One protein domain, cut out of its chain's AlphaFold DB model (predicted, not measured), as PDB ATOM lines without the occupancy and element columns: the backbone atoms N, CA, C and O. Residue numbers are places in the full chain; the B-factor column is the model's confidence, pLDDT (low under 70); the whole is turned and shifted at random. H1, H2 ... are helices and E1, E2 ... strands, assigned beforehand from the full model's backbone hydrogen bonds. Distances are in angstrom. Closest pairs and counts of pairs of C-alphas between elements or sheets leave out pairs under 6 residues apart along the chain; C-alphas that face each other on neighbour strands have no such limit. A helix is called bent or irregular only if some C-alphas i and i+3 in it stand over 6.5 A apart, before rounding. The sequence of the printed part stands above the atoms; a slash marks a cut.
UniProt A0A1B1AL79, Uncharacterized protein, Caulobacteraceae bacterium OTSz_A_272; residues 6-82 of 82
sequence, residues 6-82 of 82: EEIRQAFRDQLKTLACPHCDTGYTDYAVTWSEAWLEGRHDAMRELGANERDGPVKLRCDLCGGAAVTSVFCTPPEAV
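What this domain is: This is residues 6 to 82 of the 82 residues of an uncharacterized protein of Caulobacteraceae bacterium OTSz_A_272 (UniProt A0A1B1AL79). A small hairpin of two short strands, E1 and E2, has the longer helix H2 packed against it, chiefly beside E1, while the last residues fold back so that residues 80 to 81 pair with residues 70 to 71 of E2. The other helix, H1, lies off to one side, apart from both strands, and near H2 only where H2 begins; a long stretch with no named element, residues 18 to 34, joins the two helices. The printed part has 77 residues, with two named helices and two named strands in the order H1, H2, E1, E2; the sheet E1 - E2 is antiparallel and the class is mixed, helices and strands, with under half of the residues, 36 of 77, in named elements. The whole is compact, with a radius of gyration of the C-alphas of 11.3 A, and its C-alphas span 30 by 27 by 18 A, a rounded outline.

How they stand to each other: H1, residues 6 to 17, and H2, residues 35 to 50, are close but not clearly touching; their closest C-alphas, those of Arg 13 and Trp 35, are 7.0 A apart. The two helices run the same way at a steep tilt of 58 degrees. H1 is apart from E1, residues 59 to 62, and from E2, residues 69 to 72. H2 and E1 have 11 pairs of C-alphas within 8 A, the closest being those of Gly 42 and Val 59, 4.5 A apart. H2 and E2 have 2 such pairs, the closest those of Gly 42 and Val 71, at 7.5 A. E1 and E2 form a hairpin, antiparallel at 152 degrees between their directions, with N 59 and O 72 at 2.7 A and N 70 and O 61 at 2.9 A, both within hydrogen-bond range. Beyond the named strands, residues 70 to 71 of E2 pair antiparallel with residues 80 to 81. In H1 every O i to N i+4 pair is within hydrogen-bond range; in H2 10 of 12 are.

Where its parts are: H1, residues 6 to 17, begins at C-alpha 6 (-26.147, -46.463, 46.760) and is 16.9 A long. H2, residues 35 to 50, is 19.7 A long and ends at C-alpha 50 (-46.567, -27.386, 36.933). H2 has a kink of 30 degrees near residue 44; it is neither bent nor irregular, but only just: C-alphas 43 and 46 are 6.1 A apart. E1, residues 59 to 62, measures 10.0 A, and E2, residues 69 to 72, measures 10.4 A, ending at C-alpha 72 (-35.972, -32.951, 33.998).

The domain as a whole: The two C-alphas farthest apart, those of Glu 7 and Glu 49, are 31.2 A from each other. The printed part has no cut and ends at Val 82, the chain's last residue. The link from H1 to H2, 17 residues, is long; those from H2 to E1 and from E1 to E2 are short. The mean pLDDT of the printed part of this model is 77.5, and the 23 residues under 70 are residues 35 to 57, of which 35 to 50 belong to H2.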
ATOM      1  N   GLU A   6     -27.095 -47.576  46.777       82.44
ATOM      2  CA  GLU A   6     -26.147 -46.463  46.760       82.44
ATOM      3  C   GLU A   6     -25.475 -46.309  45.393       82.44
ATOM      4  O   GLU A   6     -25.372 -45.196  44.884       82.44
ATOM      5  N   GLU A   7     -25.123 -47.421  44.742       85.12
ATOM      6  CA  GLU A   7     -24.600 -47.405  43.370       85.12
ATOM      7  C   GLU A   7     -25.617 -46.815  42.384       85.12
ATOM      8  O   GLU A   7     -25.249 -46.007  41.535       85.12
ATOM      9  N   ILE A   8     -26.906 -47.146  42.531       83.44
ATOM     10  CA  ILE A   8     -27.978 -46.576  41.694       83.44
ATOM     11  C   ILE A   8     -28.092 -45.061  41.911       83.44
ATOM     12  O   ILE A   8     -28.200 -44.303  40.948       83.44
ATOM     13  N   ARG A   9     -28.049 -44.608  43.172       82.12
ATOM     14  CA  ARG A   9     -28.120 -43.177  43.502       82.12
ATOM     15  C   ARG A   9     -26.950 -42.406  42.916       82.12
ATOM     16  O   ARG A   9     -27.157 -41.343  42.338       82.12
ATOM     17  N   GLN A  10     -25.741 -42.940  43.064       84.38
ATOM     18  CA  GLN A  10     -24.538 -42.304  42.551       84.38
ATOM     19  C   GLN A  10     -24.564 -42.230  41.021       84.38
ATOM     20  O   GLN A  10     -24.384 -41.149  40.470       84.38
ATOM     21  N   ALA A  11     -24.905 -43.333  40.347       86.44
ATOM     22  CA  ALA A  11     -24.981 -43.380  38.889       86.44
ATOM     23  C   ALA A  11     -25.950 -42.338  38.315       86.44
ATOM     24  O   ALA A  11     -25.650 -41.684  37.320       86.44
ATOM     25  N   PHE A  12     -27.103 -42.138  38.950       85.00
ATOM     26  CA  PHE A  12     -28.059 -41.144  38.475       85.00
ATOM     27  C   PHE A  12     -27.667 -39.704  38.826       85.00
ATOM     28  O   PHE A  12     -27.900 -38.811  38.015       85.00
ATOM     29  N   ARG A  13     -27.000 -39.451  39.963       84.94
ATOM     30  CA  ARG A  13     -26.378 -38.134  40.205       84.94
ATOM     31  C   ARG A  13     -25.360 -37.811  39.119       84.94
ATOM     32  O   ARG A  13     -25.355 -36.709  38.583       84.94
ATOM     33  N   ASP A  14     -24.522 -38.778  38.773       88.25
ATOM     34  CA  ASP A  14     -23.519 -38.586  37.733       88.25
ATOM     35  C   ASP A  14     -24.170 -38.359  36.365       88.25
ATOM     36  O   ASP A  14     -23.731 -37.480  35.629       88.25
ATOM     37  N   GLN A  15     -25.288 -39.032  36.073       88.19
ATOM     38  CA  GLN A  15     -26.083 -38.771  34.872       88.19
ATOM     39  C   GLN A  15     -26.642 -37.339  34.832       88.19
ATOM     40  O   GLN A  15     -26.537 -36.681  33.799       88.19
ATOM     41  N   LEU A  16     -27.197 -36.818  35.931       86.25
ATOM     42  CA  LEU A  16     -27.750 -35.456  35.972       86.25
ATOM     43  C   LEU A  16     -26.692 -34.373  35.699       86.25
ATOM     44  O   LEU A  16     -26.995 -33.376  35.048       86.25
ATOM     45  N   LYS A  17     -25.441 -34.583  36.121       88.69
ATOM     46  CA  LYS A  17     -24.327 -33.652  35.849       88.69
ATOM     47  C   LYS A  17     -23.948 -33.573  34.370       88.69
ATOM     48  O   LYS A  17     -23.351 -32.589  33.947       88.69
ATOM     49  N   THR A  18     -24.286 -34.598  33.581       90.25
ATOM     50  CA  THR A  18     -24.063 -34.582  32.124       90.25
ATOM     51  C   THR A  18     -25.065 -33.704  31.378       90.25
ATOM     52  O   THR A  18     -24.844 -33.390  30.209       90.25
ATOM     53  N   LEU A  19     -26.164 -33.307  32.029       90.62
ATOM     54  CA  LEU A  19     -27.178 -32.448  31.431       90.62
ATOM     55  C   LEU A  19     -26.703 -30.994  31.408       90.62
ATOM     56  O   LEU A  19     -26.057 -30.522  32.345       90.62
ATOM     57  N   ALA A  20     -27.074 -30.276  30.351       92.12
ATOM     58  CA  ALA A  20     -26.802 -28.852  30.217       92.12
ATOM     59  C   ALA A  20     -27.944 -28.019  30.813       92.12
ATOM     60  O   ALA A  20     -29.125 -28.352  30.679       92.12
ATOM     61  N   CYS A  21     -27.594 -26.914  31.467       89.62
ATOM     62  CA  CYS A  21     -28.568 -25.931  31.910       89.62
ATOM     63  C   CYS A  21     -29.200 -25.223  30.697       89.62
ATOM     64  O   CYS A  21     -28.467 -24.624  29.914       89.62
ATOM     65  N   PRO A  22     -30.539 -25.174  30.567       92.50
ATOM     66  CA  PRO A  22     -31.192 -24.523  29.428       92.50
ATOM     67  C   PRO A  22     -31.015 -22.994  29.412       92.50
ATOM     68  O   PRO A  22     -31.292 -22.355  28.402       92.50
ATOM     69  N   HIS A  23     -30.544 -22.397  30.515       89.69
ATOM     70  CA  HIS A  23     -30.337 -20.948  30.640       89.69
ATOM     71  C   HIS A  23     -28.928 -20.491  30.246       89.69
ATOM     72  O   HIS A  23     -28.759 -19.372  29.767       89.69
ATOM     73  N   CYS A  24     -27.902 -21.312  30.497       92.38
ATOM     74  CA  CYS A  24     -26.496 -20.919  30.317       92.38
ATOM     75  C   CYS A  24     -25.599 -22.002  29.700       92.38
ATOM     76  O   CYS A  24     -24.383 -21.824  29.661       92.38
ATOM     77  N   ASP A  25     -26.179 -23.123  29.267       92.50
ATOM     78  CA  ASP A  25     -25.516 -24.244  28.582       92.50
ATOM     79  C   ASP A  25     -24.360 -24.901  29.367       92.50
ATOM     80  O   ASP A  25     -23.542 -25.646  28.837       92.50
ATOM     81  N   THR A  26     -24.282 -24.635  30.672       89.62
ATOM     82  CA  THR A  26     -23.265 -25.206  31.564       89.62
ATOM     83  C   THR A  26     -23.797 -26.469  32.235       89.62
ATOM     84  O   THR A  26     -24.980 -26.542  32.573       89.62
ATOM     85  N   GLY A  27     -22.924 -27.456  32.450       87.88
ATOM     86  CA  GLY A  27     -23.259 -28.673  33.194       87.88
ATOM     87  C   GLY A  27     -23.591 -28.405  34.666       87.88
ATOM     88  O   GLY A  27     -23.112 -27.436  35.260       87.88
ATOM     89  N   TYR A  28     -24.408 -29.272  35.268       87.88
ATOM     90  CA  TYR A  28     -24.763 -29.165  36.685       87.88
ATOM     91  C   TYR A  28     -23.646 -29.674  37.610       87.88
ATOM     92  O   TYR A  28     -22.899 -30.595  37.280       87.88
ATOM     93  N   THR A  29     -23.539 -29.066  38.789       86.31
ATOM     94  CA  THR A  29     -22.573 -29.408  39.843       86.31
ATOM     95  C   THR A  29     -23.131 -30.478  40.788       86.31
ATOM     96  O   THR A  29     -24.321 -30.781  40.773       86.31
ATOM     97  N   ASP A  30     -22.294 -31.022  41.678       81.38
ATOM     98  CA  ASP A  30     -22.756 -31.884  42.777       81.38
ATOM     99  C   ASP A  30     -23.826 -31.220  43.653       81.38
ATOM    100  O   ASP A  30     -24.792 -31.873  44.042       81.38
ATOM    101  N   TYR A  31     -23.663 -29.925  43.938       74.31
ATOM    102  CA  TYR A  31     -24.575 -29.178  44.799       74.31
ATOM    103  C   TYR A  31     -25.948 -29.001  44.138       74.31
ATOM    104  O   TYR A  31     -26.967 -29.308  44.758       74.31
ATOM    105  N   ALA A  32     -25.965 -28.665  42.844       71.25
ATOM    106  CA  ALA A  32     -27.171 -28.590  42.019       71.25
ATOM    107  C   ALA A  32     -27.922 -29.929  41.876       71.25
ATOM    108  O   ALA A  32     -29.095 -29.950  41.505       71.25
ATOM    109  N   VAL A  33     -27.240 -31.048  42.144       73.31
ATOM    110  CA  VAL A  33     -27.713 -32.426  41.927       73.31
ATOM    111  C   VAL A  33     -27.976 -33.151  43.258       73.31
ATOM    112  O   VAL A  33     -28.177 -34.369  43.294       73.31
ATOM    113  N   THR A  34     -28.015 -32.432  44.385       72.94
ATOM    114  CA  THR A  34     -28.301 -33.020  45.701       72.94
ATOM    115  C   THR A  34     -29.664 -33.716  45.687       72.94
ATOM    116  O   THR A  34     -30.710 -33.090  45.830       72.94
ATOM    117  N   TRP A  35     -29.648 -35.045  45.501       59.59
ATOM    118  CA  TRP A  35     -30.836 -35.835  45.152       59.59
ATOM    119  C   TRP A  35     -32.010 -35.602  46.091       59.59
ATOM    120  O   TRP A  35     -33.126 -35.436  45.627       59.59
ATOM    121  N   SER A  36     -31.792 -35.641  47.407       54.53
ATOM    122  CA  SER A  36     -32.883 -35.498  48.373       54.53
ATOM    123  C   SER A  36     -33.614 -34.172  48.206       54.53
ATOM    124  O   SER A  36     -34.835 -34.161  48.270       54.53
ATOM    125  N   GLU A  37     -32.883 -33.091  47.941       59.22
ATOM    126  CA  GLU A  37     -33.441 -31.752  47.747       59.22
ATOM    127  C   GLU A  37     -34.063 -31.629  46.351       59.22
ATOM    128  O   GLU A  37     -35.247 -31.332  46.247       59.22
ATOM    129  N   ALA A  38     -33.342 -32.017  45.294       61.03
ATOM    130  CA  ALA A  38     -33.830 -32.002  43.910       61.03
ATOM    131  C   ALA A  38     -35.094 -32.865  43.694       61.03
ATOM    132  O   ALA A  38     -35.989 -32.523  42.918       61.03
ATOM    133  N   TRP A  39     -35.187 -33.991  44.406       61.88
ATOM    134  CA  TRP A  39     -36.323 -34.912  44.374       61.88
ATOM    135  C   TRP A  39     -37.482 -34.450  45.259       61.88
ATOM    136  O   TRP A  39     -38.635 -34.688  44.905       61.88
ATOM    137  N   LEU A  40     -37.215 -33.811  46.405       60.25
ATOM    138  CA  LEU A  40     -38.262 -33.230  47.254       60.25
ATOM    139  C   LEU A  40     -38.865 -31.984  46.605       60.25
ATOM    140  O   LEU A  40     -40.084 -31.910  46.500       60.25
ATOM    141  N   GLU A  41     -38.044 -31.060  46.108       60.91
ATOM    142  CA  GLU A  41     -38.513 -29.884  45.368       60.91
ATOM    143  C   GLU A  41     -39.200 -30.296  44.057       60.91
ATOM    144  O   GLU A  41     -40.258 -29.780  43.705       60.91
ATOM    145  N   GLY A  42     -38.657 -31.294  43.360       60.62
ATOM    146  CA  GLY A  42     -39.280 -31.879  42.177       60.62
ATOM    147  C   GLY A  42     -40.655 -32.512  42.441       60.62
ATOM    148  O   GLY A  42     -41.628 -32.247  41.736       60.62
ATOM    149  N   ARG A  43     -40.790 -33.306  43.511       63.84
ATOM    150  CA  ARG A  43     -42.079 -33.926  43.870       63.84
ATOM    151  C   ARG A  43     -43.065 -33.007  44.573       63.84
ATOM    152  O   ARG A  43     -44.255 -33.269  44.481       63.84
ATOM    153  N   HIS A  44     -42.638 -31.992  45.309       63.41
ATOM    154  CA  HIS A  44     -43.573 -31.116  46.020       63.41
ATOM    155  C   HIS A  44     -43.841 -29.833  45.244       63.41
ATOM    156  O   HIS A  44     -45.001 -29.503  44.994       63.41
ATOM    157  N   ASP A  45     -42.789 -29.137  44.817       62.56
ATOM    158  CA  ASP A  45     -42.924 -27.808  44.233       62.56
ATOM    159  C   ASP A  45     -43.252 -27.882  42.750       62.56
ATOM    160  O   ASP A  45     -44.210 -27.243  42.331       62.56
ATOM    161  N   ALA A  46     -42.566 -28.716  41.961       59.44
ATOM    162  CA  ALA A  46     -42.887 -28.828  40.534       59.44
ATOM    163  C   ALA A  46     -44.254 -29.500  40.292       59.44
ATOM    164  O   ALA A  46     -44.968 -29.128  39.368       59.44
ATOM    165  N   MET A  47     -44.695 -30.411  41.164       66.44
ATOM    166  CA  MET A  47     -46.073 -30.930  41.143       66.44
ATOM    167  C   MET A  47     -47.108 -29.826  41.409       66.44
ATOM    168  O   MET A  47     -48.125 -29.747  40.721       66.44
ATOM    169  N   ARG A  48     -46.838 -28.955  42.390       65.06
ATOM    170  CA  ARG A  48     -47.711 -27.832  42.762       65.06
ATOM    171  C   ARG A  48     -47.717 -26.717  41.713       65.06
ATOM    172  O   ARG A  48     -48.757 -26.107  41.490       65.06
ATOM    173  N   GLU A  49     -46.568 -26.437  41.108       66.50
ATOM    174  CA  GLU A  49     -46.347 -25.313  40.191       66.50
ATOM    175  C   GLU A  49     -46.670 -25.675  38.734       66.50
ATOM    176  O   GLU A  49     -47.163 -24.823  38.000       66.50
ATOM    177  N   LEU A  50     -46.447 -26.932  38.327       62.00
ATOM    178  CA  LEU A  50     -46.567 -27.386  36.933       62.00
ATOM    179  C   LEU A  50     -47.666 -28.442  36.712       62.00
ATOM    180  O   LEU A  50     -47.916 -28.827  35.573       62.00
ATOM    181  N   GLY A  51     -48.332 -28.926  37.769       61.81
ATOM    182  CA  GLY A  51     -49.422 -29.907  37.653       61.81
ATOM    183  C   GLY A  51     -48.980 -31.293  37.164       61.81
ATOM    184  O   GLY A  51     -49.774 -32.010  36.554       61.81
ATOM    185  N   ALA A  52     -47.716 -31.663  37.391       61.31
ATOM    186  CA  ALA A  52     -47.171 -32.967  37.008       61.31
ATOM    187  C   ALA A  52     -47.845 -34.133  37.775       61.31
ATOM    188  O   ALA A  52     -48.578 -33.916  38.736       61.31
ATOM    189  N   ASN A  53     -47.617 -35.384  37.347       56.34
ATOM    190  CA  ASN A  53     -48.118 -36.594  38.021       56.34
ATOM    191  C   ASN A  53     -47.025 -37.251  38.884       56.34
ATOM    192  O   ASN A  53     -45.889 -37.417  38.447       56.34
ATOM    193  N   GLU A  54     -47.396 -37.710  40.085       52.88
ATOM    194  CA  GLU A  54     -46.469 -38.159  41.144       52.88
ATOM    195  C   GLU A  54     -45.650 -39.399  40.743       52.88
ATOM    196  O   GLU A  54     -44.563 -39.640  41.268       52.88
ATOM    197  N   ARG A  55     -46.166 -40.172  39.778       51.19
ATOM    198  CA  ARG A  55     -45.554 -41.411  39.284       51.19
ATOM    199  C   ARG A  55     -44.279 -41.179  38.468       51.19
ATOM    200  O   ARG A  55     -43.422 -42.056  38.469       51.19
ATOM    201  N   ASP A  56     -44.151 -40.008  37.839       55.28
ATOM    202  CA  ASP A  56     -43.025 -39.619  36.974       55.28
ATOM    203  C   ASP A  56     -42.361 -38.310  37.448       55.28
ATOM    204  O   ASP A  56     -41.713 -37.624  36.658       55.28
ATOM    205  N   GLY A  57     -42.565 -37.957  38.729       63.34
ATOM    206  CA  GLY A  57     -42.277 -36.644  39.313       63.34
ATOM    207  C   GLY A  57     -40.971 -36.018  38.801       63.34
ATOM    208  O   GLY A  57     -39.911 -36.631  38.959       63.34
ATOM    209  N   PRO A  58     -41.030 -34.832  38.171       73.62
ATOM    210  CA  PRO A  58     -39.856 -34.208  37.582       73.62
ATOM    211  C   PRO A  58     -38.826 -33.896  38.666       73.62
ATOM    212  O   PRO A  58     -39.172 -33.538  39.784       73.62
ATOM    213  N   VAL A  59     -37.549 -34.017  38.333       79.56
ATOM    214  CA  VAL A  59     -36.431 -33.575  39.162       79.56
ATOM    215  C   VAL A  59     -36.209 -32.099  38.895       79.56
ATOM    216  O   VAL A  59     -35.956 -31.708  37.754       79.56
ATOM    217  N   LYS A  60     -36.287 -31.285  39.948       80.62
ATOM    218  CA  LYS A  60     -35.959 -29.865  39.867       80.62
ATOM    219  C   LYS A  60     -34.453 -29.700  40.038       80.62
ATOM    220  O   LYS A  60     -33.863 -30.269  40.952       80.62
ATOM    221  N   LEU A  61     -33.840 -28.944  39.140       82.56
ATOM    222  CA  LEU A  61     -32.423 -28.605  39.155       82.56
ATOM    223  C   LEU A  61     -32.289 -27.091  39.253       82.56
ATOM    224  O   LEU A  61     -33.042 -26.346  38.622       82.56
ATOM    225  N   ARG A  62     -31.293 -26.633  40.006       85.31
ATOM    226  CA  ARG A  62     -30.927 -25.220  40.067       85.31
ATOM    227  C   ARG A  62     -29.468 -25.074  39.684       85.31
ATOM    228  O   ARG A  62     -28.603 -25.679  40.300       85.31
ATOM    229  N   CYS A  63     -29.193 -24.294  38.647       86.31
ATOM    230  CA  CYS A  63     -27.823 -24.059  38.215       86.31
ATOM    231  C   CYS A  63     -27.112 -23.115  39.190       86.31
ATOM    232  O   CYS A  63     -27.569 -21.995  39.407       86.31
ATOM    233  N   ASP A  64     -25.958 -23.524  39.714       85.12
ATOM    234  CA  ASP A  64     -25.160 -22.687  40.621       85.12
ATOM    235  C   ASP A  64     -24.550 -21.461  39.936       85.12
ATOM    236  O   ASP A  64     -24.268 -20.460  40.590       85.12
ATOM    237  N   LEU A  65     -24.341 -21.528  38.615       87.06
ATOM    238  CA  LEU A  65     -23.703 -20.451  37.862       87.06
ATOM    239  C   LEU A  65     -24.678 -19.311  37.551       87.06
ATOM    240  O   LEU A  65     -24.390 -18.154  37.846       87.06
ATOM    241  N   CYS A  66     -25.816 -19.623  36.927       87.44
ATOM    242  CA  CYS A  66     -26.793 -18.614  36.503       87.44
ATOM    243  C   CYS A  66     -27.975 -18.467  37.472       87.44
ATOM    244  O   CYS A  66     -28.791 -17.564  37.310       87.44
ATOM    245  N   GLY A  67     -28.101 -19.358  38.461       85.38
ATOM    246  CA  GLY A  67     -29.230 -19.402  39.390       85.38
ATOM    247  C   GLY A  67     -30.534 -19.929  38.784       85.38
ATOM    248  O   GLY A  67     -31.512 -20.058  39.522       85.38
ATOM    249  N   GLY A  68     -30.554 -20.224  37.479       84.69
ATOM    250  CA  GLY A  68     -31.735 -20.648  36.736       84.69
ATOM    251  C   GLY A  68     -32.264 -22.001  37.199       84.69
ATOM    252  O   GLY A  68     -31.491 -22.935  37.436       84.69
ATOM    253  N   ALA A  69     -33.587 -22.093  37.320       85.12
ATOM    254  CA  ALA A  69     -34.287 -23.328  37.636       85.12
ATOM    255  C   ALA A  69     -34.669 -24.068  36.350       85.12
ATOM    256  O   ALA A  69     -35.021 -23.458  35.336       85.12
ATOM    257  N   ALA A  70     -34.593 -25.390  36.399       86.00
ATOM    258  CA  ALA A  70     -35.028 -26.264  35.326       86.00
ATOM    259  C   ALA A  70     -35.649 -27.536  35.900       86.00
ATOM    260  O   ALA A  70     -35.414 -27.895  37.056       86.00
ATOM    261  N   VAL A  71     -36.418 -28.238  35.078       85.50
ATOM    262  CA  VAL A  71     -36.985 -29.545  35.404       85.50
ATOM    263  C   VAL A  71     -36.554 -30.579  34.378       85.50
ATOM    264  O   VAL A  71     -36.519 -30.313  33.182       85.50
ATOM    265  N   THR A  72     -36.223 -31.777  34.844       84.44
ATOM    266  CA  THR A  72     -35.972 -32.951  33.998       84.44
ATOM    267  C   THR A  72     -36.824 -34.117  34.475       84.44
ATOM    268  O   THR A  72     -37.210 -34.178  35.637       84.44
ATOM    269  N   SER A  73     -37.101 -35.089  33.612       83.06
ATOM    270  CA  SER A  73     -37.686 -36.353  34.063       83.06
ATOM    271  C   SER A  73     -36.678 -37.195  34.856       83.06
ATOM    272  O   SER A  73     -35.459 -37.015  34.761       83.06
ATOM    273  N   VAL A  74     -37.193 -38.204  35.562       77.62
ATOM    274  CA  VAL A  74     -36.407 -39.267  36.219       77.62
ATOM    275  C   VAL A  74     -35.612 -40.141  35.238       77.62
ATOM    276  O   VAL A  74     -34.813 -40.972  35.654       77.62
ATOM    277  N   PHE A  75     -35.814 -39.965  33.933       82.56
ATOM    278  CA  PHE A  75     -35.028 -40.613  32.884       82.56
ATOM    279  C   PHE A  75     -33.937 -39.692  32.323       82.56
ATOM    280  O   PHE A  75     -33.325 -40.029  31.314       82.56
ATOM    281  N   CYS A  76     -33.678 -38.551  32.978       81.62
ATOM    282  CA  CYS A  76     -32.669 -37.567  32.577       81.62
ATOM    283  C   CYS A  76     -32.869 -37.069  31.137       81.62
ATOM    284  O   CYS A  76     -31.925 -36.989  30.351       81.62
ATOM    285  N   THR A  77     -34.117 -36.760  30.779       87.12
ATOM    286  CA  THR A  77     -34.422 -36.052  29.528       87.12
ATOM    287  C   THR A  77     -33.768 -34.666  29.519       87.12
ATOM    288  O   THR A  77     -33.425 -34.146  30.580       87.12
ATOM    289  N   PRO A  78     -33.596 -34.030  28.348       88.69
ATOM    290  CA  PRO A  78     -33.131 -32.648  28.289       88.69
ATOM    291  C   PRO A  78     -33.936 -31.752  29.253       88.69
ATOM    292  O   PRO A  78     -35.168 -31.824  29.222       88.69
ATOM    293  N   PRO A  79     -33.281 -30.968  30.134       87.94
ATOM    294  CA  PRO A  79     -33.991 -30.135  31.095       87.94
ATOM    295  C   PRO A  79     -34.730 -28.982  30.418       87.94
ATOM    296  O   PRO A  79     -34.195 -28.328  29.521       87.94
ATOM    297  N   GLU A  80     -35.922 -28.682  30.913       87.12
ATOM    298  CA  GLU A  80     -36.744 -27.559  30.470       87.12
ATOM    299  C   GLU A  80     -36.684 -26.431  31.502       87.12
ATOM    300  O   GLU A  80     -36.702 -26.677  32.709       87.12
ATOM    301  N   ALA A  81     -36.568 -25.188  31.033       86.31
ATOM    302  CA  ALA A  81     -36.559 -24.017  31.903       86.31
ATOM    303  C   ALA A  81     -37.926 -23.824  32.585       86.31
ATOM    304  O   ALA A  81     -38.962 -24.014  31.948       86.31
ATOM    305  N   VAL A  82     -37.902 -23.415  33.858       76.75
ATOM    306  CA  VAL A  82     -39.086 -23.043  34.658       76.75
ATOM    307  C   VAL A  82     -39.089 -21.547  34.928       76.75
ATOM    308  O   VAL A  82     -37.989 -21.007  35.197       76.75
TER     309      VAL A  82